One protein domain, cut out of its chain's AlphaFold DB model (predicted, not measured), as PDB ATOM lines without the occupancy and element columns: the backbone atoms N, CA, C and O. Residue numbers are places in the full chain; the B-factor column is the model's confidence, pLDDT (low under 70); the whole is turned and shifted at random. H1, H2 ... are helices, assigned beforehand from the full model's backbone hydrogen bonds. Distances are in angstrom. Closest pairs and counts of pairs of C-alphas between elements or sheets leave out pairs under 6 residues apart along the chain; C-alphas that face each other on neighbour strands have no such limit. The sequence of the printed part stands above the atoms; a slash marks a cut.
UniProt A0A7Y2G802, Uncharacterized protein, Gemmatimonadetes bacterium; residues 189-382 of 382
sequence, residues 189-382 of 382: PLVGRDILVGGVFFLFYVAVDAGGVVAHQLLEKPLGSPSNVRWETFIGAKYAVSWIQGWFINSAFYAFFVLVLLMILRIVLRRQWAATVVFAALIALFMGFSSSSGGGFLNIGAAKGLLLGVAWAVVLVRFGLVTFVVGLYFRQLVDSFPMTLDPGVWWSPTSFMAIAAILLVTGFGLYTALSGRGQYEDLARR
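Overview. This is residues 189 to 382 of the 382 residues of an uncharacterized protein of Gemmatimonadetes bacterium (UniProt A0A7Y2G802). Four helices, H4, H5, H6 and H7, make a loose row, with H1 packed over one face of it and the long H3 crossing the other; H6 sits in the middle, between H1 and H3. Residues 374 to 382, most of them in H8, stick out as a free tail. The printed part has 194 residues with eight named helices, H1 to H8 in order, and no named strand; its class is all helix. It is compact, with a radius of gyration of the C-alphas of 19.0 A, and flat, spanning 66 by 55 by 30 A.

Along the chain. Find C-alpha 189 at (15.994, 72.507, 110.398); from there H1 runs through residues 189 to 218, 43.4 A. H2 is residues 231 to 234. Look next at C-alpha 237 at (34.634, 81.664, 85.811), where H3, the longest helix, begins; it runs to residue 269, 47.3 A. H4 is residues 272 to 290, H5 residues 300 to 319, 27.3 A, and H6 residues 321 to 336. H7, residues 348 to 371, is 33.6 A long, and H8, residues 373 to 380, ends at C-alpha 380, (12.870, 63.270, 124.461).

Arrangement. H1, H5, H6 and H7 form a bundle, up and down, each running against the one before it. Start at Gly 198 and Thr 323, the closest C-alphas of H1 and H6, 4.2 A apart; these helices touch at a steep tilt of 43 degrees. H1 touches H5 at a shallow tilt of 9 degrees, opposite ways, closest at the C-alphas of Gly 212 and Ile 300, 6.5 A. With residues 189 to 199 alone H1 touches H7, the C-alphas of Gly 192 and Gly 365 coming closest at 3.9 A. H6 and H7, a helical hairpin, only just touch, with 3 pairs of C-alphas within 8 A, closest Leu 333 and Ala 354 at 6.2 A. H4 and H5 are another hairpin, their closest C-alphas, Ala 284 and Gly 305, 3.8 A apart. H3 touches H6 with residues 244 to 255 alone, at a steep tilt of 47 degrees, closest at the C-alphas of Ser 251 and Val 325, 5.4 A; H1 and H3 are apart. H2 and H3 touch only at the corner, with the C-alphas of Thr 233 and Ala 240 closest at 5.9 A. H7 and H8 meet only through their link. Every O i to N i+4 pair is within hydrogen-bond range in H1, H3, H4, H5, H6, H7 and H8; H2 is too short for such a pair.

Size, cuts and confidence. The C-alphas of Gly 294 and Arg 382, the two farthest apart, are 66.6 A apart. The printed part has no cut. The links H1 to H2 and H6 to H7 are long. The mean pLDDT of the printed part is 83.4; look for values under 70 at residues 221 to 235, 290 to 298 and 372 to 382.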
ATOM      1  N   PRO A 189      16.263  73.746 111.135       87.88
ATOM      2  CA  PRO A 189      15.994  72.507 110.398       87.88
ATOM      3  C   PRO A 189      14.875  72.626 109.362       87.88
ATOM      4  O   PRO A 189      14.871  71.885 108.379       87.88
ATOM      5  N   LEU A 190      13.931  73.562 109.545       87.19
ATOM      6  CA  LEU A 190      12.902  73.814 108.534       87.19
ATOM      7  C   LEU A 190      13.494  74.397 107.252       87.19
ATOM      8  O   LEU A 190      13.046  74.026 106.174       87.19
ATOM      9  N   VAL A 191      14.509  75.259 107.354       89.38
ATOM     10  CA  VAL A 191      15.201  75.806 106.177       89.38
ATOM     11  C   VAL A 191      15.912  74.676 105.434       89.38
ATOM     12  O   VAL A 191      15.784  74.574 104.217       89.38
ATOM     13  N   GLY A 192      16.585  73.784 106.170       90.31
ATOM     14  CA  GLY A 192      17.226  72.604 105.591       90.31
ATOM     15  C   GLY A 192      16.242  71.692 104.864       90.31
ATOM     16  O   GLY A 192      16.461  71.329 103.711       90.31
ATOM     17  N   ARG A 193      15.102  71.392 105.496       91.81
ATOM     18  CA  ARG A 193      14.012  70.629 104.873       91.81
ATOM     19  C   ARG A 193      13.504  71.298 103.595       91.81
ATOM     20  O   ARG A 193      13.372  70.620 102.583       91.81
ATOM     21  N   ASP A 194      13.215  72.596 103.637       93.25
ATOM     22  CA  ASP A 194      12.672  73.332 102.491       93.25
ATOM     23  C   ASP A 194      13.669  73.335 101.309       93.25
ATOM     24  O   ASP A 194      13.269  73.144 100.161       93.25
ATOM     25  N   ILE A 195      14.980  73.437 101.578       94.81
ATOM     26  CA  ILE A 195      16.035  73.293 100.557       94.81
ATOM     27  C   ILE A 195      16.005  71.897  99.913       94.81
ATOM     28  O   ILE A 195      16.008  71.787  98.687       94.81
ATOM     29  N   LEU A 196      15.945  70.828 100.715       95.06
ATOM     30  CA  LEU A 196      15.955  69.450 100.203       95.06
ATOM     31  C   LEU A 196      14.700  69.122  99.393       95.06
ATOM     32  O   LEU A 196      14.796  68.515  98.328       95.06
ATOM     33  N   VAL A 197      13.529  69.566  99.854       95.56
ATOM     34  CA  VAL A 197      12.283  69.424  99.087       95.56
ATOM     35  C   VAL A 197      12.364  70.224  97.783       95.56
ATOM     36  O   VAL A 197      11.870  69.758  96.759       95.56
ATOM     37  N   GLY A 198      13.038  71.380  97.782       95.88
ATOM     38  CA  GLY A 198      13.326  72.145  96.567       95.88
ATOM     39  C   GLY A 198      14.178  71.354  95.571       95.88
ATOM     40  O   GLY A 198      13.872  71.341  94.380       95.88
ATOM     41  N   GLY A 199      15.178  70.617  96.063       96.00
ATOM     42  CA  GLY A 199      15.969  69.676  95.264       96.00
ATOM     43  C   GLY A 199      15.131  68.542  94.664       96.00
ATOM     44  O   GLY A 199      15.242  68.260  93.474       96.00
ATOM     45  N   VAL A 200      14.226  67.939  95.442       96.25
ATOM     46  CA  VAL A 200      13.290  66.912  94.936       96.25
ATOM     47  C   VAL A 200      12.353  67.488  93.873       96.25
ATOM     48  O   VAL A 200      12.106  66.859  92.846       96.25
ATOM     49  N   PHE A 201      11.850  68.703  94.088       96.06
ATOM     50  CA  PHE A 201      11.016  69.398  93.113       96.06
ATOM     51  C   PHE A 201      11.776  69.701  91.810       96.06
ATOM     52  O   PHE A 201      11.216  69.560  90.723       96.06
ATOM     53  N   PHE A 202      13.063  70.038  91.902       95.19
ATOM     54  CA  PHE A 202      13.941  70.146  90.740       95.19
ATOM     55  C   PHE A 202      14.099  68.802  90.004       95.19
ATOM     56  O   PHE A 202      13.945  68.765  88.787       95.19
ATOM     57  N   LEU A 203      14.315  67.686  90.711       94.50
ATOM     58  CA  LEU A 203      14.393  66.361  90.078       94.50
ATOM     59  C   LEU A 203      13.092  65.993  89.351       94.50
ATOM     60  O   LEU A 203      13.132  65.460  88.244       94.50
ATOM     61  N   PHE A 204      11.937  66.329  89.933       94.75
ATOM     62  CA  PHE A 204      10.646  66.187  89.259       94.75
ATOM     63  C   PHE A 204      10.582  67.022  87.973       94.75
ATOM     64  O   PHE A 204      10.132  66.526  86.943       94.75
ATOM     65  N   TYR A 205      11.058  68.270  88.009       91.94
ATOM     66  CA  TYR A 205      11.118  69.116  86.820       91.94
ATOM     67  C   TYR A 205      11.976  68.482  85.711       91.94
ATOM     68  O   TYR A 205      11.523  68.407  84.569       91.94
ATOM     69  N   VAL A 206      13.167  67.980  86.052       90.31
ATOM     70  CA  VAL A 206      14.063  67.290  85.105       90.31
ATOM     71  C   VAL A 206      13.395  66.047  84.519       90.31
ATOM     72  O   VAL A 206      13.457  65.834  83.312       90.31
ATOM     73  N   ALA A 207      12.698  65.253  85.335       91.12
ATOM     74  CA  ALA A 207      11.975  64.074  84.861       91.12
ATOM     75  C   ALA A 207      10.852  64.430  83.870       91.12
ATOM     76  O   ALA A 207      10.676  63.751  82.860       91.12
ATOM     77  N   VAL A 208      10.112  65.515  84.126       89.19
ATOM     78  CA  VAL A 208       9.082  66.019  83.203       89.19
ATOM     79  C   VAL A 208       9.703  66.513  81.894       89.19
ATOM     80  O   VAL A 208       9.128  66.302  80.828       89.19
ATOM     81  N   ASP A 209      10.866  67.164  81.956       83.62
ATOM     82  CA  ASP A 209      11.577  67.635  80.768       83.62
ATOM     83  C   ASP A 209      12.091  66.471  79.908       83.62
ATOM     84  O   ASP A 209      11.790  66.406  78.717       83.62
ATOM     85  N   ALA A 210      12.741  65.487  80.536       84.81
ATOM     86  CA  ALA A 210      13.190  64.262  79.881       84.81
ATOM     87  C   ALA A 210      12.022  63.479  79.258       84.81
ATOM     88  O   ALA A 210      12.113  63.027  78.118       84.81
ATOM     89  N   GLY A 211      10.887  63.377  79.960       83.75
ATOM     90  CA  GLY A 211       9.669  62.773  79.415       83.75
ATOM     91  C   GLY A 211       9.132  63.519  78.188       83.75
ATOM     92  O   GLY A 211       8.651  62.891  77.249       83.75
ATOM     93  N   GLY A 212       9.265  64.849  78.156       80.12
ATOM     94  CA  GLY A 212       8.949  65.665  76.985       80.12
ATOM     95  C   GLY A 212       9.845  65.344  75.788       80.12
ATOM     96  O   GLY A 212       9.335  65.164  74.685       80.12
ATOM     97  N   VAL A 213      11.157  65.213  76.005       77.88
ATOM     98  CA  VAL A 213      12.130  64.827  74.963       77.88
ATOM     99  C   VAL A 213      11.796  63.455  74.380       77.88
ATOM    100  O   VAL A 213      11.690  63.318  73.162       77.88
ATOM    101  N   VAL A 214      11.551  62.460  75.236       82.12
ATOM    102  CA  VAL A 214      11.154  61.110  74.805       82.12
ATOM    103  C   VAL A 214       9.835  61.152  74.030       82.12
ATOM    104  O   VAL A 214       9.715  60.515  72.990       82.12
ATOM    105  N   ALA A 215       8.854  61.941  74.475       79.38
ATOM    106  CA  ALA A 215       7.593  62.104  73.754       79.38
ATOM    107  C   ALA A 215       7.780  62.750  72.370       79.38
ATOM    108  O   ALA A 215       7.097  62.365  71.425       79.38
ATOM    109  N   HIS A 216       8.702  63.708  72.229       74.00
ATOM    110  CA  HIS A 216       9.047  64.284  70.928       74.00
ATOM    111  C   HIS A 216       9.674  63.240  69.997       74.00
ATOM    112  O   HIS A 216       9.252  63.144  68.848       74.00
ATOM    113  N   GLN A 217      10.601  62.423  70.507       75.19
ATOM    114  CA  GLN A 217      11.224  61.333  69.746       75.19
ATOM    115  C   GLN A 217      10.199  60.279  69.308       75.19
ATOM    116  O   GLN A 217      10.162  59.916  68.139       75.19
ATOM    117  N   LEU A 218       9.328  59.830  70.220       79.81
ATOM    118  CA  LEU A 218       8.290  58.830  69.932       79.81
ATOM    119  C   LEU A 218       7.232  59.320  68.935       79.81
ATOM    120  O   LEU A 218       6.649  58.512  68.223       79.81
ATOM    121  N   LEU A 219       6.949  60.625  68.913       79.12
ATOM    122  CA  LEU A 219       5.985  61.231  67.991       79.12
ATOM    123  C   LEU A 219       6.640  61.766  66.711       79.12
ATOM    124  O   LEU A 219       5.985  62.519  65.989       79.12
ATOM    125  N   GLU A 220       7.918  61.441  66.474       72.56
ATOM    126  CA  GLU A 220       8.716  61.901  65.326       72.56
ATOM    127  C   GLU A 220       8.652  63.424  65.124       72.56
ATOM    128  O   GLU A 220       8.803  63.960  64.026       72.56
ATOM    129  N   LYS A 221       8.409  64.161  66.213       66.81
ATOM    130  CA  LYS A 221       8.411  65.616  66.183       66.81
ATOM    131  C   LYS A 221       9.854  66.077  66.320       66.81
ATOM    132  O   LYS A 221      10.555  65.570  67.199       66.81
ATOM    133  N   PRO A 222      10.287  67.079  65.536       61.22
ATOM    134  CA  PRO A 222      11.627  67.617  65.675       61.22
ATOM    135  C   PRO A 222      11.850  68.019  67.131       61.22
ATOM    136  O   PRO A 222      11.009  68.688  67.748       61.22
ATOM    137  N   LEU A 223      12.972  67.557  67.682       59.56
ATOM    138  CA  LEU A 223      13.467  68.059  68.951       59.56
ATOM    139  C   LEU A 223      13.612  69.571  68.777       59.56
ATOM    140  O   LEU A 223      14.204  70.038  67.801       59.56
ATOM    141  N   GLY A 224      12.987  70.339  69.670       55.62
ATOM    142  CA  GLY A 224      13.142  71.790  69.666       55.62
ATOM    143  C   GLY A 224      14.621  72.180  69.737       55.62
ATOM    144  O   GLY A 224      15.471  71.351  70.065       55.62
ATOM    145  N   SER A 225      14.921  73.445  69.426       50.06
ATOM    146  CA  SER A 225      16.287  73.979  69.483       50.06
ATOM    147  C   SER A 225      17.013  73.496  70.746       50.06
ATOM    148  O   SER A 225      16.415  73.580  71.827       50.06
ATOM    149  N   PRO A 226      18.273  73.030  70.634       49.53
ATOM    150  CA  PRO A 226      19.074  72.652  71.786       49.53
ATOM    151  C   PRO A 226      19.028  73.756  72.843       49.53
ATOM    152  O   PRO A 226      19.016  74.935  72.487       49.53
ATOM    153  N   SER A 227      18.943  73.320  74.104       54.25
ATOM    154  CA  SER A 227      19.016  74.054  75.377       54.25
ATOM    155  C   SER A 227      19.374  75.546  75.294       54.25
ATOM    156  O   SER A 227      20.325  75.912  74.609       54.25
ATOM    157  N   ASN A 228      18.724  76.376  76.125       57.84
ATOM    158  CA  ASN A 228      19.040  77.798  76.385       57.84
ATOM    159  C   ASN A 228      20.440  78.034  77.000       57.84
ATOM    160  O   ASN A 228      20.635  78.987  77.760       57.84
ATOM    161  N   VAL A 229      21.411  77.174  76.696       60.44
ATOM    162  CA  VAL A 229      22.820  77.384  76.968       60.44
ATOM    163  C   VAL A 229      23.160  78.759  76.416       60.44
ATOM    164  O   VAL A 229      22.843  79.105  75.283       60.44
ATOM    165  N   ARG A 230      23.720  79.601  77.269       61.72
ATOM    166  CA  ARG A 230      24.040  80.982  76.923       61.72
ATOM    167  C   ARG A 230      25.499  81.051  76.544       61.72
ATOM    168  O   ARG A 230      26.332  80.549  77.296       61.72
ATOM    169  N   TRP A 231      25.835  81.651  75.402       63.19
ATOM    170  CA  TRP A 231      27.225  81.675  74.926       63.19
ATOM    171  C   TRP A 231      28.120  82.408  75.938       63.19
ATOM    172  O   TRP A 231      29.302  82.115  76.086       63.19
ATOM    173  N   GLU A 232      27.515  83.290  76.730       65.00
ATOM    174  CA  GLU A 232      28.120  84.015  77.835       65.00
ATOM    175  C   GLU A 232      28.580  83.118  78.995       65.00
ATOM    176  O   GLU A 232      29.489  83.500  79.733       65.00
ATOM    177  N   THR A 233      28.005  81.920  79.153       62.12
ATOM    178  CA  THR A 233      28.440  80.948  80.178       62.12
ATOM    179  C   THR A 233      29.766  80.271  79.841       62.12
ATOM    180  O   THR A 233      30.389  79.687  80.726       62.12
ATOM    181  N   PHE A 234      30.251  80.413  78.606       68.56
ATOM    182  CA  PHE A 234      31.549  79.899  78.170       68.56
ATOM    183  C   PHE A 234      32.701  80.898  78.364       68.56
ATOM    184  O   PHE A 234      33.864  80.523  78.258       68.56
ATOM    185  N   ILE A 235      32.403  82.171  78.656       68.38
ATOM    186  CA  ILE A 235      33.382  83.274  78.603       68.38
ATOM    187  C   ILE A 235      34.308  83.302  79.841       68.38
ATOM    188  O   ILE A 235      35.360  83.940  79.821       68.38
ATOM    189  N   GLY A 236      33.968  82.590  80.925       74.56
ATOM    190  CA  GLY A 236      34.895  82.317  82.034       74.56
ATOM    191  C   GLY A 236      34.281  82.322  83.437       74.56
ATOM    192  O   GLY A 236      33.148  82.756  83.651       74.56
ATOM    193  N   ALA A 237      35.070  81.880  84.425       76.44
ATOM    194  CA  ALA A 237      34.634  81.664  85.811       76.44
ATOM    195  C   ALA A 237      34.012  82.907  86.481       76.44
ATOM    196  O   ALA A 237      32.999  82.800  87.167       76.44
ATOM    197  N   LYS A 238      34.548  84.110  86.236       77.81
ATOM    198  CA  LYS A 238      33.985  85.365  86.776       77.81
ATOM    199  C   LYS A 238      32.548  85.623  86.303       77.81
ATOM    200  O   LYS A 238      31.693  86.024  87.087       77.81
ATOM    201  N   TYR A 239      32.260  85.329  85.034       81.19
ATOM    202  CA  TYR A 239      30.916  85.460  84.478       81.19
ATOM    203  C   TYR A 239      30.001  84.349  84.989       81.19
ATOM    204  O   TYR A 239      28.831  84.612  85.251       81.19
ATOM    205  N   ALA A 240      30.534  83.146  85.223       84.81
ATOM    206  CA  ALA A 240      29.783  82.068  85.859       84.81
ATOM    207  C   ALA A 240      29.278  82.471  87.256       84.81
ATOM    208  O   ALA A 240      28.098  82.277  87.531       84.81
ATOM    209  N   VAL A 241      30.101  83.114  88.100       87.75
ATOM    210  CA  VAL A 241      29.646  83.635  89.411       87.75
ATOM    211  C   VAL A 241      28.501  84.639  89.251       87.75
ATOM    212  O   VAL A 241      27.500  84.538  89.962       87.75
ATOM    213  N   SER A 242      28.616  85.562  88.289       87.12
ATOM    214  CA  SER A 242      27.553  86.524  87.958       87.12
ATOM    215  C   SER A 242      26.235  85.837  87.634       87.12
ATOM    216  O   SER A 242      25.193  86.169  88.191       87.12
ATOM    217  N   TRP A 243      26.284  84.844  86.744       88.44
ATOM    218  CA  TRP A 243      25.104  84.117  86.297       88.44
ATOM    219  C   TRP A 243      24.501  83.279  87.419       88.44
ATOM    220  O   TRP A 243      23.290  83.308  87.604       88.44
ATOM    221  N   ILE A 244      25.327  82.599  88.215       91.06
ATOM    222  CA  ILE A 244      24.897  81.851  89.403       91.06
ATOM    223  C   ILE A 244      24.127  82.784  90.355       91.06
ATOM    224  O   ILE A 244      22.990  82.501  90.727       91.06
ATOM    225  N   GLN A 245      24.677  83.950  90.689       92.38
ATOM    226  CA  GLN A 245      24.001  84.916  91.559       92.38
ATOM    227  C   GLN A 245      22.747  85.531  90.906       92.38
ATOM    228  O   GLN A 245      21.697  85.647  91.547       92.38
ATOM    229  N   GLY A 246      22.825  85.884  89.624       91.62
ATOM    230  CA  GLY A 246      21.714  86.432  88.852       91.62
ATOM    231  C   GLY A 246      20.527  85.471  88.770       91.62
ATOM    232  O   GLY A 246      19.383  85.895  88.938       91.62
ATOM    233  N   TRP A 247      20.779  84.171  88.606       93.06
ATOM    234  CA  TRP A 247      19.730  83.152  88.575       93.06
ATOM    235  C   TRP A 247      19.050  82.950  89.920       93.06
ATOM    236  O   TRP A 247      17.843  82.700  89.949       93.06
ATOM    237  N   PHE A 248      19.768  83.116  91.032       93.94
ATOM    238  CA  PHE A 248      19.148  83.119  92.356       93.94
ATOM    239  C   PHE A 248      18.160  84.287  92.500       93.94
ATOM    240  O   PHE A 248      17.002  84.079  92.872       93.94
ATOM    241  N   ILE A 249      18.581  85.503  92.134       92.81
ATOM    242  CA  ILE A 249      17.724  86.701  92.178       92.81
ATOM    243  C   ILE A 249      16.524  86.549  91.240       92.81
ATOM    244  O   ILE A 249      15.388  86.823  91.635       92.81
ATOM    245  N   ASN A 250      16.755  86.073  90.016       93.00
ATOM    246  CA  ASN A 250      15.699  85.823  89.043       93.00
ATOM    247  C   ASN A 250      14.674  84.815  89.582       93.00
ATOM    248  O   ASN A 250      13.476  85.078  89.524       93.00
ATOM    249  N   SER A 251      15.135  83.717  90.185       95.00
ATOM    250  CA  SER A 251      14.271  82.688  90.776       95.00
ATOM    251  C   SER A 251      13.438  83.230  91.938       95.00
ATOM    252  O   SER A 251      12.256  82.908  92.047       95.00
ATOM    253  N   ALA A 252      14.014  84.101  92.774       93.44
ATOM    254  CA  ALA A 252      13.288  84.777  93.848       93.44
ATOM    255  C   ALA A 252      12.178  85.693  93.307       93.44
ATOM    256  O   ALA A 252      11.032  85.601  93.752       93.44
ATOM    257  N   PHE A 253      12.475  86.530  92.307       93.00
ATOM    258  CA  PHE A 253      11.462  87.387  91.682       93.00
ATOM    259  C   PHE A 253      10.388  86.597  90.952       93.00
ATOM    260  O   PHE A 253       9.207  86.932  91.045       93.00
ATOM    261  N   TYR A 254      10.779  85.528  90.267       93.06
ATOM    262  CA  TYR A 254       9.844  84.648  89.592       93.06
ATOM    263  C   TYR A 254       8.891  83.992  90.600       93.06
ATOM    264  O   TYR A 254       7.675  83.990  90.407       93.06
ATOM    265  N   ALA A 255       9.415  83.538  91.740       93.88
ATOM    266  CA  ALA A 255       8.613  83.020  92.840       93.88
ATOM    267  C   ALA A 255       7.662  84.069  93.439       93.88
ATOM    268  O   ALA A 255       6.493  83.762  93.682       93.88
ATOM    269  N   PHE A 256       8.118  85.312  93.631       92.44
ATOM    270  CA  PHE A 256       7.252  86.408  94.074       92.44
ATOM    271  C   PHE A 256       6.131  86.691  93.076       92.44
ATOM    272  O   PHE A 256       4.975  86.806  93.480       92.44
ATOM    273  N   PHE A 257       6.446  86.759  91.782       92.50
ATOM    274  CA  PHE A 257       5.461  86.989  90.732       92.50
ATOM    275  C   PHE A 257       4.396  85.887  90.712       92.50
ATOM    276  O   PHE A 257       3.199  86.180  90.750       92.50
ATOM    277  N   VAL A 258       4.821  84.618  90.739       92.44
ATOM    278  CA  VAL A 258       3.914  83.463  90.791       92.44
ATOM    279  C   VAL A 258       3.035  83.508  92.043       92.44
ATOM    280  O   VAL A 258       1.829  83.267  91.958       92.44
ATOM    281  N   LEU A 259       3.603  83.859  93.198       91.56
ATOM    282  CA  LEU A 259       2.852  83.973  94.444       91.56
ATOM    283  C   LEU A 259       1.791  85.080  94.379       91.56
ATOM    284  O   LEU A 259       0.657  84.853  94.806       91.56
ATOM    285  N   VAL A 260       2.126  86.253  93.827       91.94
ATOM    286  CA  VAL A 260       1.154  87.339  93.622       91.94
ATOM    287  C   VAL A 260       0.054  86.887  92.666       91.94
ATOM    288  O   VAL A 260      -1.122  87.085  92.965       91.94
ATOM    289  N   LEU A 261       0.398  86.240  91.552       92.81
ATOM    290  CA  LEU A 261      -0.587  85.750  90.589       92.81
ATOM    291  C   LEU A 261      -1.551  84.739  91.230       92.81
ATOM    292  O   LEU A 261      -2.768  84.876  91.110       92.81
ATOM    293  N   LEU A 262      -1.032  83.764  91.979       91.25
ATOM    294  CA  LEU A 262      -1.851  82.771  92.680       91.25
ATOM    295  C   LEU A 262      -2.732  83.430  93.755       91.25
ATOM    296  O   LEU A 262      -3.902  83.074  93.916       91.25
ATOM    297  N   MET A 263      -2.208  84.442  94.449       90.00
ATOM    298  CA  MET A 263      -2.974  85.270  95.378       90.00
ATOM    299  C   MET A 263      -4.123  86.008  94.679       90.00
ATOM    300  O   MET A 263      -5.241  85.976  95.191       90.00
ATOM    301  N   ILE A 264      -3.890  86.631  93.519       90.88
ATOM    302  CA  ILE A 264      -4.933  87.306  92.729       90.88
ATOM    303  C   ILE A 264      -6.037  86.326  92.378       90.88
ATOM    304  O   ILE A 264      -7.205  86.572  92.679       90.88
ATOM    305  N   LEU A 265      -5.660  85.189  91.794       92.69
ATOM    306  CA  LEU A 265      -6.607  84.157  91.398       92.69
ATOM    307  C   LEU A 265      -7.418  83.676  92.600       92.69
ATOM    308  O   LEU A 265      -8.631  83.522  92.499       92.69
ATOM    309  N   ARG A 266      -6.792  83.522  93.771       91.25
ATOM    310  CA  ARG A 266      -7.503  83.159  95.001       91.25
ATOM    311  C   ARG A 266      -8.434  84.257  95.510       91.25
ATOM    312  O   ARG A 266      -9.510  83.926  95.999       91.25
ATOM    313  N   ILE A 267      -8.056  85.532  95.419       89.75
ATOM    314  CA  ILE A 267      -8.921  86.658  95.809       89.75
ATOM    315  C   ILE A 267     -10.150  86.725  94.892       89.75
ATOM    316  O   ILE A 267     -11.267  86.865  95.388       89.75
ATOM    317  N   VAL A 268      -9.949  86.585  93.580       92.94
ATOM    318  CA  VAL A 268     -11.010  86.680  92.566       92.94
ATOM    319  C   VAL A 268     -11.932  85.461  92.609       92.94
ATOM    320  O   VAL A 268     -13.147  85.607  92.717       92.94
ATOM    321  N   LEU A 269     -11.368  84.250  92.581       93.94
ATOM    322  CA  LEU A 269     -12.133  82.998  92.502       93.94
ATOM    323  C   LEU A 269     -12.646  82.522  93.864       93.94
ATOM    324  O   LEU A 269     -13.498  81.635  93.922       93.94
ATOM    325  N   ARG A 270     -12.124  83.077  94.966       91.44
ATOM    326  CA  ARG A 270     -12.447  82.776  96.378       91.44
ATOM    327  C   ARG A 270     -12.148  81.341  96.839       91.44
ATOM    328  O   ARG A 270     -11.922  81.123  98.027       91.44
ATOM    329  N   ARG A 271     -12.119  80.360  95.931       91.56
ATOM    330  CA  ARG A 271     -11.842  78.943  96.196       91.56
ATOM    331  C   ARG A 271     -10.407  78.593  95.813       91.56
ATOM    332  O   ARG A 271      -9.977  78.838  94.689       91.56
ATOM    333  N   GLN A 272      -9.680  77.963  96.737       87.94
ATOM    334  CA  GLN A 272      -8.270  77.615  96.533       87.94
ATOM    335  C   GLN A 272      -8.062  76.627  95.379       87.94
ATOM    336  O   GLN A 272      -7.163  76.833  94.574       87.94
ATOM    337  N   TRP A 273      -8.907  75.599  95.257       91.25
ATOM    338  CA  TRP A 273      -8.792  74.627  94.166       91.25
ATOM    339  C   TRP A 273      -9.029  75.277  92.795       91.25
ATOM    340  O   TRP A 273      -8.295  74.993  91.857       91.25
ATOM    341  N   ALA A 274      -9.988  76.207  92.693       93.44
ATOM    342  CA  ALA A 274     -10.267  76.925  91.451       93.44
ATOM    343  C   ALA A 274      -9.079  77.811  91.051       93.44
ATOM    344  O   ALA A 274      -8.684  77.818  89.890       93.44
ATOM    345  N   ALA A 275      -8.457  78.491  92.022       92.62
ATOM    346  CA  ALA A 275      -7.237  79.259  91.786       92.62
ATOM    347  C   ALA A 275      -6.085  78.382  91.282       92.62
ATOM    348  O   ALA A 275      -5.405  78.775  90.341       92.62
ATOM    349  N   THR A 276      -5.898  77.186  91.848       92.25
ATOM    350  CA  THR A 276      -4.890  76.226  91.378       92.25
ATOM    351  C   THR A 276      -5.171  75.739  89.957       92.25
ATOM    352  O   THR A 276      -4.251  75.704  89.147       92.25
ATOM    353  N   VAL A 277      -6.424  75.400  89.635       94.06
ATOM    354  CA  VAL A 277      -6.809  74.929  88.294       94.06
ATOM    355  C   VAL A 277      -6.605  76.025  87.249       94.06
ATOM    356  O   VAL A 277      -5.965  75.781  86.230       94.06
ATOM    357  N   VAL A 278      -7.082  77.246  87.513       94.81
ATOM    358  CA  VAL A 278      -6.907  78.378  86.589       94.81
ATOM    359  C   VAL A 278      -5.432  78.744  86.451       94.81
ATOM    360  O   VAL A 278      -4.967  78.985  85.343       94.81
ATOM    361  N   PHE A 279      -4.668  78.726  87.545       94.81
ATOM    362  CA  PHE A 279      -3.224  78.942  87.496       94.81
ATOM    363  C   PHE A 279      -2.525  77.904  86.611       94.81
ATOM    364  O   PHE A 279      -1.773  78.273  85.713       94.81
ATOM    365  N   ALA A 280      -2.810  76.614  86.809       93.38
ATOM    366  CA  ALA A 280      -2.229  75.552  85.995       93.38
ATOM    367  C   ALA A 280      -2.612  75.685  84.515       93.38
ATOM    368  O   ALA A 280      -1.760  75.499  83.651       93.38
ATOM    369  N   ALA A 281      -3.854  76.079  84.221       92.25
ATOM    370  CA  ALA A 281      -4.305  76.355  82.860       92.25
ATOM    371  C   ALA A 281      -3.563  77.546  82.225       92.25
ATOM    372  O   ALA A 281      -3.195  77.471  81.058       92.25
ATOM    373  N   LEU A 282      -3.285  78.616  82.979       91.75
ATOM    374  CA  LEU A 282      -2.490  79.751  82.492       91.75
ATOM    375  C   LEU A 282      -1.040  79.353  82.192       91.75
ATOM    376  O   LEU A 282      -0.484  79.793  81.189       91.75
ATOM    377  N   ILE A 283      -0.431  78.503  83.025       90.38
ATOM    378  CA  ILE A 283       0.922  77.982  82.776       90.38
ATOM    379  C   ILE A 283       0.932  77.031  81.571       90.38
ATOM    380  O   ILE A 283       1.827  77.124  80.733       90.38
ATOM    381  N   ALA A 284      -0.078  76.166  81.443       89.12
ATOM    382  CA  ALA A 284      -0.269  75.300  80.280       89.12
ATOM    383  C   ALA A 284      -0.416  76.109  78.986       89.12
ATOM    384  O   ALA A 284       0.252  75.813  77.997       89.12
ATOM    385  N   LEU A 285      -1.231  77.165  79.021       86.94
ATOM    386  CA  LEU A 285      -1.407  78.114  77.926       86.94
ATOM    387  C   LEU A 285      -0.069  78.771  77.568       86.94
ATOM    388  O   LEU A 285       0.336  78.736  76.411       86.94
ATOM    389  N   PHE A 286       0.645  79.306  78.561       85.19
ATOM    390  CA  PHE A 286       1.929  79.966  78.345       85.19
ATOM    391  C   PHE A 286       2.960  79.032  77.705       85.19
ATOM    392  O   PHE A 286       3.505  79.348  76.652       85.19
ATOM    393  N   MET A 287       3.178  77.849  78.284       81.31
ATOM    394  CA  MET A 287       4.148  76.891  77.748       81.31
ATOM    395  C   MET A 287       3.724  76.314  76.395       81.31
ATOM    396  O   MET A 287       4.583  76.073  75.548       81.31
ATOM    397  N   GLY A 288       2.422  76.121  76.167       77.69
ATOM    398  CA  GLY A 288       1.880  75.678  74.884       77.69
ATOM    399  C   GLY A 288       2.193  76.654  73.749       77.69
ATOM    400  O   GLY A 288       2.671  76.218  72.704       77.69
ATOM    401  N   PHE A 289       2.001  77.958  73.985       75.06
ATOM    402  CA  PHE A 289       2.313  79.019  73.018       75.06
ATOM    403  C   PHE A 289       3.819  79.291  72.883       75.06
ATOM    404  O   PHE A 289       4.296  79.548  71.785       75.06
ATOM    405  N   SER A 290       4.601  79.196  73.966       69.81
ATOM    406  CA  SER A 290       6.062  79.361  73.881       69.81
ATOM    407  C   SER A 290       6.761  78.206  73.159       69.81
ATOM    408  O   SER A 290       7.823  78.407  72.581       69.81
ATOM    409  N   SER A 291       6.185  76.999  73.189       62.19
ATOM    410  CA  SER A 291       6.764  75.814  72.534       62.19
ATOM    411  C   SER A 291       6.320  75.655  71.074       62.19
ATOM    412  O   SER A 291       6.842  74.800  70.363       62.19
ATOM    413  N   SER A 292       5.327  76.424  70.616       54.38
ATOM    414  CA  SER A 292       4.754  76.275  69.280       54.38
ATOM    415  C   SER A 292       5.554  77.051  68.233       54.38
ATOM    416  O   SER A 292       5.112  78.086  67.749       54.38
ATOM    417  N   SER A 293       6.695  76.509  67.817       51.25
ATOM    418  CA  SER A 293       7.342  76.887  66.554       51.25
ATOM    419  C   SER A 293       6.695  76.223  65.323       51.25
ATOM    420  O   SER A 293       7.194  76.397  64.217       51.25
ATOM    421  N   GLY A 294       5.578  75.482  65.459       48.25
ATOM    422  CA  GLY A 294       5.036  74.759  64.297       48.25
ATOM    423  C   GLY A 294       3.643  74.118  64.319       48.25
ATOM    424  O   GLY A 294       3.214  73.689  63.255       48.25
ATOM    425  N   GLY A 295       2.869  74.064  65.411       42.16
ATOM    426  CA  GLY A 295       1.471  73.619  65.258       42.16
ATOM    427  C   GLY A 295       0.699  73.324  66.532       42.16
ATOM    428  O   GLY A 295       1.235  72.674  67.405       42.16
ATOM    429  N   GLY A 296      -0.565  73.750  66.592       46.78
ATOM    430  CA  GLY A 296      -1.612  73.224  67.480       46.78
ATOM    431  C   GLY A 296      -1.500  73.521  68.984       46.78
ATOM    432  O   GLY A 296      -0.490  73.285  69.629       46.78
ATOM    433  N   PHE A 297      -2.609  73.956  69.584       43.47
ATOM    434  CA  PHE A 297      -2.757  74.170  71.034       43.47
ATOM    435  C   PHE A 297      -2.588  72.873  71.868       43.47
ATOM    436  O   PHE A 297      -2.213  72.923  73.037       43.47
ATOM    437  N   LEU A 298      -2.791  71.701  71.252       53.88
ATOM    438  CA  LEU A 298      -2.615  70.366  71.845       53.88
ATOM    439  C   LEU A 298      -1.176  69.844  71.662       53.88
ATOM    440  O   LEU A 298      -0.939  68.802  71.054       53.88
ATOM    441  N   ASN A 299      -0.201  70.599  72.166       71.75
ATOM    442  CA  ASN A 299       1.214  70.235  72.112       71.75
ATOM    443  C   ASN A 299       1.715  69.617  73.418       71.75
ATOM    444  O   ASN A 299       1.206  69.920  74.497       71.75
ATOM    445  N   ILE A 300       2.794  68.831  73.322       73.88
ATOM    446  CA  ILE A 300       3.571  68.309  74.465       73.88
ATOM    447  C   ILE A 300       3.873  69.437  75.474       73.88
ATOM    448  O   ILE A 300       3.767  69.233  76.682       73.88
ATOM    449  N   GLY A 301       4.140  70.656  74.987       77.31
ATOM    450  CA  GLY A 301       4.345  71.851  75.813       77.31
ATOM    451  C   GLY A 301       3.152  72.243  76.696       77.31
ATOM    452  O   GLY A 301       3.356  72.627  77.845       77.31
ATOM    453  N   ALA A 302       1.909  72.101  76.220       82.75
ATOM    454  CA  ALA A 302       0.715  72.404  77.013       82.75
ATOM    455  C   ALA A 302       0.483  71.349  78.110       82.75
ATOM    456  O   ALA A 302       0.199  71.702  79.255       82.75
ATOM    457  N   ALA A 303       0.678  70.064  77.790       85.25
ATOM    458  CA  ALA A 303       0.605  68.977  78.770       85.25
ATOM    459  C   ALA A 303       1.685  69.124  79.856       85.25
ATOM    460  O   ALA A 303       1.381  69.081  81.051       85.25
ATOM    461  N   LYS A 304       2.932  69.402  79.446       85.38
ATOM    462  CA  LYS A 304       4.039  69.747  80.345       85.38
ATOM    463  C   LYS A 304       3.687  70.948  81.224       85.38
ATOM    464  O   LYS A 304       3.861  70.889  82.439       85.38
ATOM    465  N   GLY A 305       3.154  72.018  80.637       86.81
ATOM    466  CA  GLY A 305       2.768  73.218  81.375       86.81
ATOM    467  C   GLY A 305       1.645  72.980  82.385       86.81
ATOM    468  O   GLY A 305       1.693  73.546  83.473       86.81
ATOM    469  N   LEU A 306       0.689  72.096  82.095       90.62
ATOM    470  CA  LEU A 306      -0.367  71.740  83.044       90.62
ATOM    471  C   LEU A 306       0.195  70.972  84.247       90.62
ATOM    472  O   LEU A 306      -0.080  71.339  85.391       90.62
ATOM    473  N   LEU A 307       1.036  69.962  83.999       91.75
ATOM    474  CA  LEU A 307       1.710  69.194  85.053       91.75
ATOM    475  C   LEU A 307       2.583  70.093  85.937       91.75
ATOM    476  O   LEU A 307       2.476  70.061  87.164       91.75
ATOM    477  N   LEU A 308       3.406  70.941  85.315       91.88
ATOM    478  CA  LEU A 308       4.269  71.872  86.033       91.88
ATOM    479  C   LEU A 308       3.464  72.940  86.772       91.88
ATOM    480  O   LEU A 308       3.770  73.225  87.923       91.88
ATOM    481  N   GLY A 309       2.409  73.490  86.171       92.00
ATOM    482  CA  GLY A 309       1.554  74.492  86.801       92.00
ATOM    483  C   GLY A 309       0.875  73.975  88.073       92.00
ATOM    484  O   GLY A 309       0.864  74.668  89.094       92.00
ATOM    485  N   VAL A 310       0.376  72.732  88.055       92.75
ATOM    486  CA  VAL A 310      -0.153  72.078  89.263       92.75
ATOM    487  C   VAL A 310       0.958  71.873  90.293       92.75
ATOM    488  O   VAL A 310       0.781  72.246  91.454       92.75
ATOM    489  N   ALA A 311       2.113  71.339  89.883       94.12
ATOM    490  CA  ALA A 311       3.240  71.111  90.784       94.12
ATOM    491  C   ALA A 311       3.722  72.413  91.447       94.12
ATOM    492  O   ALA A 311       3.932  72.439  92.656       94.12
ATOM    493  N   TRP A 312       3.812  73.514  90.699       94.06
ATOM    494  CA  TRP A 312       4.207  74.832  91.205       94.06
ATOM    495  C   TRP A 312       3.248  75.331  92.283       94.06
ATOM    496  O   TRP A 312       3.681  75.740  93.361       94.06
ATOM    497  N   ALA A 313       1.940  75.248  92.024       91.25
ATOM    498  CA  ALA A 313       0.923  75.646  92.990       91.25
ATOM    499  C   ALA A 313       0.962  74.776  94.256       91.25
ATOM    500  O   ALA A 313       0.879  75.301  95.369       91.25
ATOM    501  N   VAL A 314       1.113  73.456  94.104       91.75
ATOM    502  CA  VAL A 314       1.224  72.526  95.237       91.75
ATOM    503  C   VAL A 314       2.476  72.827  96.053       91.75
ATOM    504  O   VAL A 314       2.375  72.955  97.272       91.75
ATOM    505  N   VAL A 315       3.630  72.997  95.406       93.31
ATOM    506  CA  VAL A 315       4.904  73.253  96.083       93.31
ATOM    507  C   VAL A 315       4.868  74.559  96.862       93.31
ATOM    508  O   VAL A 315       5.168  74.560  98.056       93.31
ATOM    509  N   LEU A 316       4.410  75.645  96.240       90.50
ATOM    510  CA  LEU A 316       4.293  76.939  96.909       90.50
ATOM    511  C   LEU A 316       3.356  76.889  98.116       90.50
ATOM    512  O   LEU A 316       3.710  77.373  99.190       90.50
ATOM    513  N   VAL A 317       2.168  76.301  97.962       87.38
ATOM    514  CA  VAL A 317       1.146  76.314  99.018       87.38
ATOM    515  C   VAL A 317       1.459  75.321 100.144       87.38
ATOM    516  O   VAL A 317       1.131  75.594 101.299       87.38
ATOM    517  N   ARG A 318       2.077  74.169  99.842       88.50
ATOM    518  CA  ARG A 318       2.347  73.106 100.830       88.50
ATOM    519  C   ARG A 318       3.724  73.208 101.478       88.50
ATOM    520  O   ARG A 318       3.815  73.002 102.684       88.50
ATOM    521  N   PHE A 319       4.761  73.513 100.703       89.50
ATOM    522  CA  PHE A 319       6.159  73.477 101.153       89.50
ATOM    523  C   PHE A 319       6.810  74.860 101.240       89.50
ATOM    524  O   PHE A 319       7.884  74.993 101.818       89.50
ATOM    525  N   GLY A 320       6.164  75.897 100.713       90.94
ATOM    526  CA  GLY A 320       6.542  77.284 100.948       90.94
ATOM    527  C   GLY A 320       7.470  77.901  99.907       90.94
ATOM    528  O   GLY A 320       7.875  77.279  98.924       90.94
ATOM    529  N   LEU A 321       7.782  79.180 100.129       92.69
ATOM    530  CA  LEU A 321       8.495  80.013  99.160       92.69
ATOM    531  C   LEU A 321       9.949  79.569  98.949       92.69
ATOM    532  O   LEU A 321      10.410  79.538  97.814       92.69
ATOM    533  N   VAL A 322      10.656  79.203 100.024       94.12
ATOM    534  CA  VAL A 322      12.068  78.777  99.963       94.12
ATOM    535  C   VAL A 322      12.219  77.551  99.069       94.12
ATOM    536  O   VAL A 322      13.027  77.565  98.146       94.12
ATOM    537  N   THR A 323      11.377  76.541  99.289       95.44
ATOM    538  CA  THR A 323      11.309  75.321  98.480       95.44
ATOM    539  C   THR A 323      11.166  75.637  96.993       95.44
ATOM    540  O   THR A 323      11.892  75.098  96.157       95.44
ATOM    541  N   PHE A 324      10.250  76.548  96.656       95.81
ATOM    542  CA  PHE A 324       9.998  76.920  95.269       95.81
ATOM    543  C   PHE A 324      11.173  77.681  94.644       95.81
ATOM    544  O   PHE A 324      11.583  77.357  93.532       95.81
ATOM    545  N   VAL A 325      11.761  78.639  95.370       96.12
ATOM    546  CA  VAL A 325      12.937  79.398  94.908       96.12
ATOM    547  C   VAL A 325      14.124  78.472  94.651       96.12
ATOM    548  O   VAL A 325      14.760  78.598  93.611       96.12
ATOM    549  N   VAL A 326      14.404  77.525  95.553       96.81
ATOM    550  CA  VAL A 326      15.525  76.579  95.406       96.81
ATOM    551  C   VAL A 326      15.332  75.671  94.192       96.81
ATOM    552  O   VAL A 326      16.259  75.514  93.402       96.81
ATOM    553  N   GLY A 327      14.131  75.118  93.995       96.62
ATOM    554  CA  GLY A 327      13.867  74.261  92.838       96.62
ATOM    555  C   GLY A 327      13.956  75.008  91.502       96.62
ATOM    556  O   GLY A 327      14.539  74.492  90.549       96.62
ATOM    557  N   LEU A 328      13.446  76.245  91.439       95.31
ATOM    558  CA  LEU A 328      13.621  77.107  90.264       95.31
ATOM    559  C   LEU A 328      15.088  77.459  90.029       95.31
ATOM    560  O   LEU A 328      15.544  77.441  88.892       95.31
ATOM    561  N   TYR A 329      15.834  77.733  91.093       96.38
ATOM    562  CA  TYR A 329      17.243  78.076  90.999       96.38
ATOM    563  C   TYR A 329      18.081  76.924  90.437       96.38
ATOM    564  O   TYR A 329      18.837  77.129  89.491       96.38
ATOM    565  N   PHE A 330      17.901  75.703  90.948       96.00
ATOM    566  CA  PHE A 330      18.592  74.521  90.422       96.00
ATOM    567  C   PHE A 330      18.238  74.256  88.963       96.00
ATOM    568  O   PHE A 330      19.129  73.981  88.159       96.00
ATOM    569  N   ARG A 331      16.962  74.428  88.601       92.75
ATOM    570  CA  ARG A 331      16.537  74.381  87.202       92.75
ATOM    571  C   ARG A 331      17.304  75.397  86.355       92.75
ATOM    572  O   ARG A 331      17.856  75.015  85.335       92.75
ATOM    573  N   GLN A 332      17.351  76.667  86.764       91.12
ATOM    574  CA  GLN A 332      18.019  77.709  85.979       91.12
ATOM    575  C   GLN A 332      19.511  77.425  85.795       91.12
ATOM    576  O   GLN A 332      20.053  77.700  84.726       91.12
ATOM    577  N   LEU A 333      20.177  76.849  86.801       91.19
ATOM    578  CA  LEU A 333      21.576  76.440  86.678       91.19
ATOM    579  C   LEU A 333      21.758  75.344  85.621       91.19
ATOM    580  O   LEU A 333      22.644  75.470  84.781       91.19
ATOM    581  N   VAL A 334      20.915  74.309  85.624       89.00
ATOM    582  CA  VAL A 334      20.997  73.212  84.642       89.00
ATOM    583  C   VAL A 334      20.591  73.647  83.237       89.00
ATOM    584  O   VAL A 334      21.242  73.251  82.277       89.00
ATOM    585  N   ASP A 335      19.587  74.514  83.115       84.12
ATOM    586  CA  ASP A 335      19.126  75.020  81.818       84.12
ATOM    587  C   ASP A 335      20.133  76.011  81.192       84.12
ATOM    588  O   ASP A 335      20.170  76.161  79.969       84.12
ATOM    589  N   SER A 336      20.934  76.708  82.013       83.88
ATOM    590  CA  SER A 336      21.832  77.778  81.548       83.88
ATOM    591  C   SER A 336      23.275  77.340  81.333       83.88
ATOM    592  O   SER A 336      23.937  77.892  80.454       83.88
ATOM    593  N   PHE A 337      23.781  76.407  82.146       84.31
ATOM    594  CA  PHE A 337      25.160  75.934  82.057       84.31
ATOM    595  C   PHE A 337      25.220  74.593  81.315       84.31
ATOM    596  O   PHE A 337      24.463  73.680  81.643       84.31
ATOM    597  N   PRO A 338      26.141  74.432  80.350       82.75
ATOM    598  CA  PRO A 338      26.334  73.168  79.651       82.75
ATOM    599  C   PRO A 338      26.944  72.131  80.607       82.75
ATOM    600  O   PRO A 338      28.154  72.112  80.841       82.75
ATOM    601  N   MET A 339      26.093  71.282  81.182       84.88
ATOM    602  CA  MET A 339      26.498  70.280  82.167       84.88
ATOM    603  C   MET A 339      27.386  69.208  81.527       84.88
ATOM    604  O   MET A 339      26.980  68.510  80.602       84.88
ATOM    605  N   THR A 340      28.597  69.058  82.053       85.75
ATOM    606  CA  THR A 340      29.545  67.994  81.713       85.75
ATOM    607  C   THR A 340      30.269  67.507  82.965       85.75
ATOM    608  O   THR A 340      30.557  68.292  83.875       85.75
ATOM    609  N   LEU A 341      30.558  66.205  82.996       89.62
ATOM    610  CA  LEU A 341      31.437  65.574  83.983       89.62
ATOM    611  C   LEU A 341      32.846  65.321  83.427       89.62
ATOM    612  O   LEU A 341      33.724  64.913  84.181       89.62
ATOM    613  N   ASP A 342      33.065  65.566  82.133       89.25
ATOM    614  CA  ASP A 342      34.360  65.387  81.482       89.25
ATOM    615  C   ASP A 342      35.249  66.627  81.711       89.25
ATOM    616  O   ASP A 342      34.920  67.715  81.219       89.25
ATOM    617  N   PRO A 343      36.373  66.497  82.446       87.19
ATOM    618  CA  PRO A 343      37.290  67.606  82.682       87.19
ATOM    619  C   PRO A 343      38.051  68.036  81.419       87.19
ATOM    620  O   PRO A 343      38.535  69.166  81.382       87.19
ATOM    621  N   GLY A 344      38.147  67.181  80.393       86.44
ATOM    622  CA  GLY A 344      38.879  67.457  79.152       86.44
ATOM    623  C   GLY A 344      38.197  68.476  78.239       86.44
ATOM    624  O   GLY A 344      38.818  69.018  77.325       86.44
ATOM    625  N   VAL A 345      36.925  68.774  78.495       86.62
ATOM    626  CA  VAL A 345      36.152  69.728  77.708       86.62
ATOM    627  C   VAL A 345      36.464  71.163  78.141       86.62
ATOM    628  O   VAL A 345      36.474  71.477  79.328       86.62
ATOM    629  N   TRP A 346      36.661  72.072  77.184       82.81
ATOM    630  CA  TRP A 346      37.125  73.442  77.456       82.81
ATOM    631  C   TRP A 346      36.171  74.296  78.316       82.81
ATOM    632  O   TRP A 346      36.607  75.257  78.947       82.81
ATOM    633  N   TRP A 347      34.885  73.938  78.392       82.75
ATOM    634  CA  TRP A 347      33.888  74.588  79.255       82.75
ATOM    635  C   TRP A 347      33.626  73.855  80.578       82.75
ATOM    636  O   TRP A 347      32.757  74.263  81.353       82.75
ATOM    637  N   SER A 348      34.377  72.790  80.874       87.19
ATOM    638  CA  SER A 348      34.236  72.019  82.113       87.19
ATOM    639  C   SER A 348      34.325  72.862  83.397       87.19
ATOM    640  O   SER A 348      33.542  72.587  84.313       87.19
ATOM    641  N   PRO A 349      35.134  73.946  83.499       88.19
ATOM    642  CA  PRO A 349      35.193  74.730  84.731       88.19
ATOM    643  C   PRO A 349      33.856  75.382  85.099       88.19
ATOM    644  O   PRO A 349      33.484  75.403  86.270       88.19
ATOM    645  N   THR A 350      33.102  75.896  84.121       86.44
ATOM    646  CA  THR A 350      31.825  76.576  84.393       86.44
ATOM    647  C   THR A 350      30.715  75.578  84.724       86.44
ATOM    648  O   THR A 350      29.900  75.856  85.606       86.44
ATOM    649  N   SER A 351      30.755  74.379  84.129       88.19
ATOM    650  CA  SER A 351      29.937  73.230  84.546       88.19
ATOM    651  C   SER A 351      30.204  72.848  86.006       88.19
ATOM    652  O   SER A 351      29.281  72.803  86.823       88.19
ATOM    653  N   PHE A 352      31.474  72.652  86.382       91.25
ATOM    654  CA  PHE A 352      31.837  72.280  87.750       91.25
ATOM    655  C   PHE A 352      31.455  73.344  88.778       91.25
ATOM    656  O   PHE A 352      31.046  72.991  89.881       91.25
ATOM    657  N   MET A 353      31.509  74.631  88.430       90.81
ATOM    658  CA  MET A 353      31.018  75.701  89.305       90.81
ATOM    659  C   MET A 353      29.509  75.612  89.557       90.81
ATOM    660  O   MET A 353      29.069  75.784  90.695       90.81
ATOM    661  N   ALA A 354      28.712  75.324  88.526       90.50
ATOM    662  CA  ALA A 354      27.269  75.158  88.677       90.50
ATOM    663  C   ALA A 354      26.923  73.898  89.494       90.50
ATOM    664  O   ALA A 354      26.102  73.967  90.411       90.50
ATOM    665  N   ILE A 355      27.610  72.777  89.238       92.44
ATOM    666  CA  ILE A 355      27.478  71.542  90.028       92.44
ATOM    667  C   ILE A 355      27.871  71.798  91.488       92.44
ATOM    668  O   ILE A 355      27.130  71.431  92.401       92.44
ATOM    669  N   ALA A 356      28.990  72.486  91.726       93.94
ATOM    670  CA  ALA A 356      29.430  72.858  93.064       93.94
ATOM    671  C   ALA A 356      28.393  73.737  93.774       93.94
ATOM    672  O   ALA A 356      28.104  73.498  94.943       93.94
ATOM    673  N   ALA A 357      27.770  74.701  93.088       93.88
ATOM    674  CA  ALA A 357      26.709  75.522  93.670       93.88
ATOM    675  C   ALA A 357      25.499  74.677  94.117       93.88
ATOM    676  O   ALA A 357      24.999  74.864  95.229       93.88
ATOM    677  N   ILE A 358      25.060  73.714  93.299       94.75
ATOM    678  CA  ILE A 358      23.964  72.790  93.644       94.75
ATOM    679  C   ILE A 358      24.346  71.922  94.851       94.75
ATOM    680  O   ILE A 358      23.563  71.799  95.800       94.75
ATOM    681  N   LEU A 359      25.553  71.349  94.849       95.06
ATOM    682  CA  LEU A 359      26.050  70.501  95.935       95.06
ATOM    683  C   LEU A 359      26.235  71.277  97.241       95.06
ATOM    684  O   LEU A 359      25.879  70.761  98.296       95.06
ATOM    685  N   LEU A 360      26.727  72.515  97.192       95.50
ATOM    686  CA  LEU A 360      26.889  73.367  98.372       95.50
ATOM    687  C   LEU A 360      25.539  73.715  99.001       95.50
ATOM    688  O   LEU A 360      25.381  73.587 100.214       95.50
ATOM    689  N   VAL A 361      24.550  74.107  98.192       94.75
ATOM    690  CA  VAL A 361      23.200  74.415  98.691       94.75
ATOM    691  C   VAL A 361      22.536  73.158  99.256       94.75
ATOM    692  O   VAL A 361      21.994  73.195 100.360       94.75
ATOM    693  N   THR A 362      22.629  72.027  98.553       94.62
ATOM    694  CA  THR A 362      22.052  70.750  99.004       94.62
ATOM    695  C   THR A 362      22.748  70.230 100.263       94.62
ATOM    696  O   THR A 362      22.081  69.828 101.215       94.62
ATOM    697  N   GLY A 363      24.078  70.294 100.312       94.62
ATOM    698  CA  GLY A 363      24.895  69.908 101.462       94.62
ATOM    699  C   GLY A 363      24.619  70.780 102.684       94.62
ATOM    700  O   GLY A 363      24.464  70.258 103.788       94.62
ATOM    701  N   PHE A 364      24.447  72.092 102.498       92.88
ATOM    702  CA  PHE A 364      23.985  72.991 103.555       92.88
ATOM    703  C   PHE A 364      22.568  72.631 104.034       92.88
ATOM    704  O   PHE A 364      22.300  72.627 105.240       92.88
ATOM    705  N   GLY A 365      21.671  72.268 103.113       91.69
ATOM    706  CA  GLY A 365      20.330  71.776 103.434       91.69
ATOM    707  C   GLY A 365      20.352  70.498 104.281       91.69
ATOM    708  O   GLY A 365      19.674  70.423 105.304       91.69
ATOM    709  N   LEU A 366      21.193  69.525 103.912       92.56
ATOM    710  CA  LEU A 366      21.406  68.291 104.677       92.56
ATOM    711  C   LEU A 366      21.985  68.584 106.064       92.56
ATOM    712  O   LEU A 366      21.451  68.110 107.065       92.56
ATOM    713  N   TYR A 367      23.041  69.396 106.133       92.00
ATOM    714  CA  TYR A 367      23.696  69.764 107.386       92.00
ATOM    715  C   TYR A 367      22.716  70.409 108.376       92.00
ATOM    716  O   TYR A 367      22.624  70.000 109.533       92.00
ATOM    717  N   THR A 368      21.934  71.385 107.915       89.50
ATOM    718  CA  THR A 368      20.965  72.092 108.766       89.50
ATOM    719  C   THR A 368      19.783  71.203 109.162       89.50
ATOM    720  O   THR A 368      19.380  71.217 110.326       89.50
ATOM    721  N   ALA A 369      19.283  70.355 108.257       87.81
ATOM    722  CA  ALA A 369      18.229  69.389 108.566       87.81
ATOM    723  C   ALA A 369      18.671  68.357 109.621       87.81
ATOM    724  O   ALA A 369      17.899  68.025 110.521       87.81
ATOM    725  N   LEU A 370      19.920  67.885 109.546       86.19
ATOM    726  CA  LEU A 370      20.490  66.937 110.508       86.19
ATOM    727  C   LEU A 370      20.789  67.588 111.862       86.19
ATOM    728  O   LEU A 370      20.517  66.977 112.893       86.19
ATOM    729  N   SER A 371      21.259  68.840 111.881       79.38
ATOM    730  CA  SER A 371      21.544  69.569 113.130       79.38
ATOM    731  C   SER A 371      20.309  69.765 114.024       79.38
ATOM    732  O   SER A 371      20.431  69.933 115.236       79.38
ATOM    733  N   GLY A 372      19.110  69.673 113.443       65.25
ATOM    734  CA  GLY A 372      17.845  69.696 114.169       65.25
ATOM    735  C   GLY A 372      17.507  68.438 114.947       65.25
ATOM    736  O   GLY A 372      16.772  68.526 115.926       65.25
ATOM    737  N   ARG A 373      18.010  67.268 114.528       59.53
ATOM    738  CA  ARG A 373      17.661  65.988 115.166       59.53
ATOM    739  C   ARG A 373      18.166  65.911 116.605       59.53
ATOM    740  O   ARG A 373      17.420  65.462 117.467       59.53
ATOM    741  N   GLY A 374      19.354  66.458 116.881       58.12
ATOM    742  CA  GLY A 374      19.917  66.493 118.236       58.12
ATOM    743  C   GLY A 374      19.052  67.264 119.241       58.12
ATOM    744  O   GLY A 374      18.940  66.859 120.391       58.12
ATOM    745  N   GLN A 375      18.354  68.320 118.804       56.06
ATOM    746  CA  GLN A 375      17.479  69.105 119.687       56.06
ATOM    747  C   GLN A 375      16.192  68.361 120.078       56.06
ATOM    748  O   GLN A 375      15.681  68.572 121.175       56.06
ATOM    749  N   TYR A 376      15.667  67.491 119.208       54.22
ATOM    750  CA  TYR A 376      14.495  66.666 119.524       54.22
ATOM    751  C   TYR A 376      14.859  65.447 120.380       54.22
ATOM    752  O   TYR A 376      14.073  65.063 121.240       54.22
ATOM    753  N   GLU A 377      16.049  64.870 120.191       53.59
ATOM    754  CA  GLU A 377      16.538  63.771 121.034       53.59
ATOM    755  C   GLU A 377      16.838  64.228 122.471       53.59
ATOM    756  O   GLU A 377      16.492  63.518 123.412       53.59
ATOM    757  N   ASP A 378      17.386  65.433 122.665       52.78
ATOM    758  CA  ASP A 378      17.607  66.006 124.003       52.78
ATOM    759  C   ASP A 378      16.304  66.383 124.728       52.78
ATOM    760  O   ASP A 378      16.243  66.330 125.956       52.78
ATOM    761  N   LEU A 379      15.250  66.743 123.988       52.03
ATOM    762  CA  LEU A 379      13.914  66.983 124.547       52.03
ATOM    763  C   LEU A 379      13.165  65.686 124.873       52.03
ATOM    764  O   LEU A 379      12.332  65.702 125.764       52.03
ATOM    765  N   ALA A 380      13.451  64.584 124.174       52.03
ATOM    766  CA  ALA A 380      12.870  63.270 124.461       52.03
ATOM    767  C   ALA A 380      13.577  62.532 125.616       52.03
ATOM    768  O   ALA A 380      13.043  61.557 126.138       52.03
ATOM    769  N   ARG A 381      14.786  62.971 125.999       53.00
ATOM    770  CA  ARG A 381      15.550  62.453 127.151       53.00
ATOM    771  C   ARG A 381      15.292  63.211 128.462       53.00
ATOM    772  O   ARG A 381      15.825  62.801 129.491       53.00
ATOM    773  N   ARG A 382      14.533  64.307 128.422       46.03
ATOM    774  CA  ARG A 382      14.053  65.059 129.592       46.03
ATOM    775  C   ARG A 382      12.587  64.749 129.823       46.03
ATOM    776  O   ARG A 382      12.199  64.733 131.010       46.03
TER     777      ARG A 382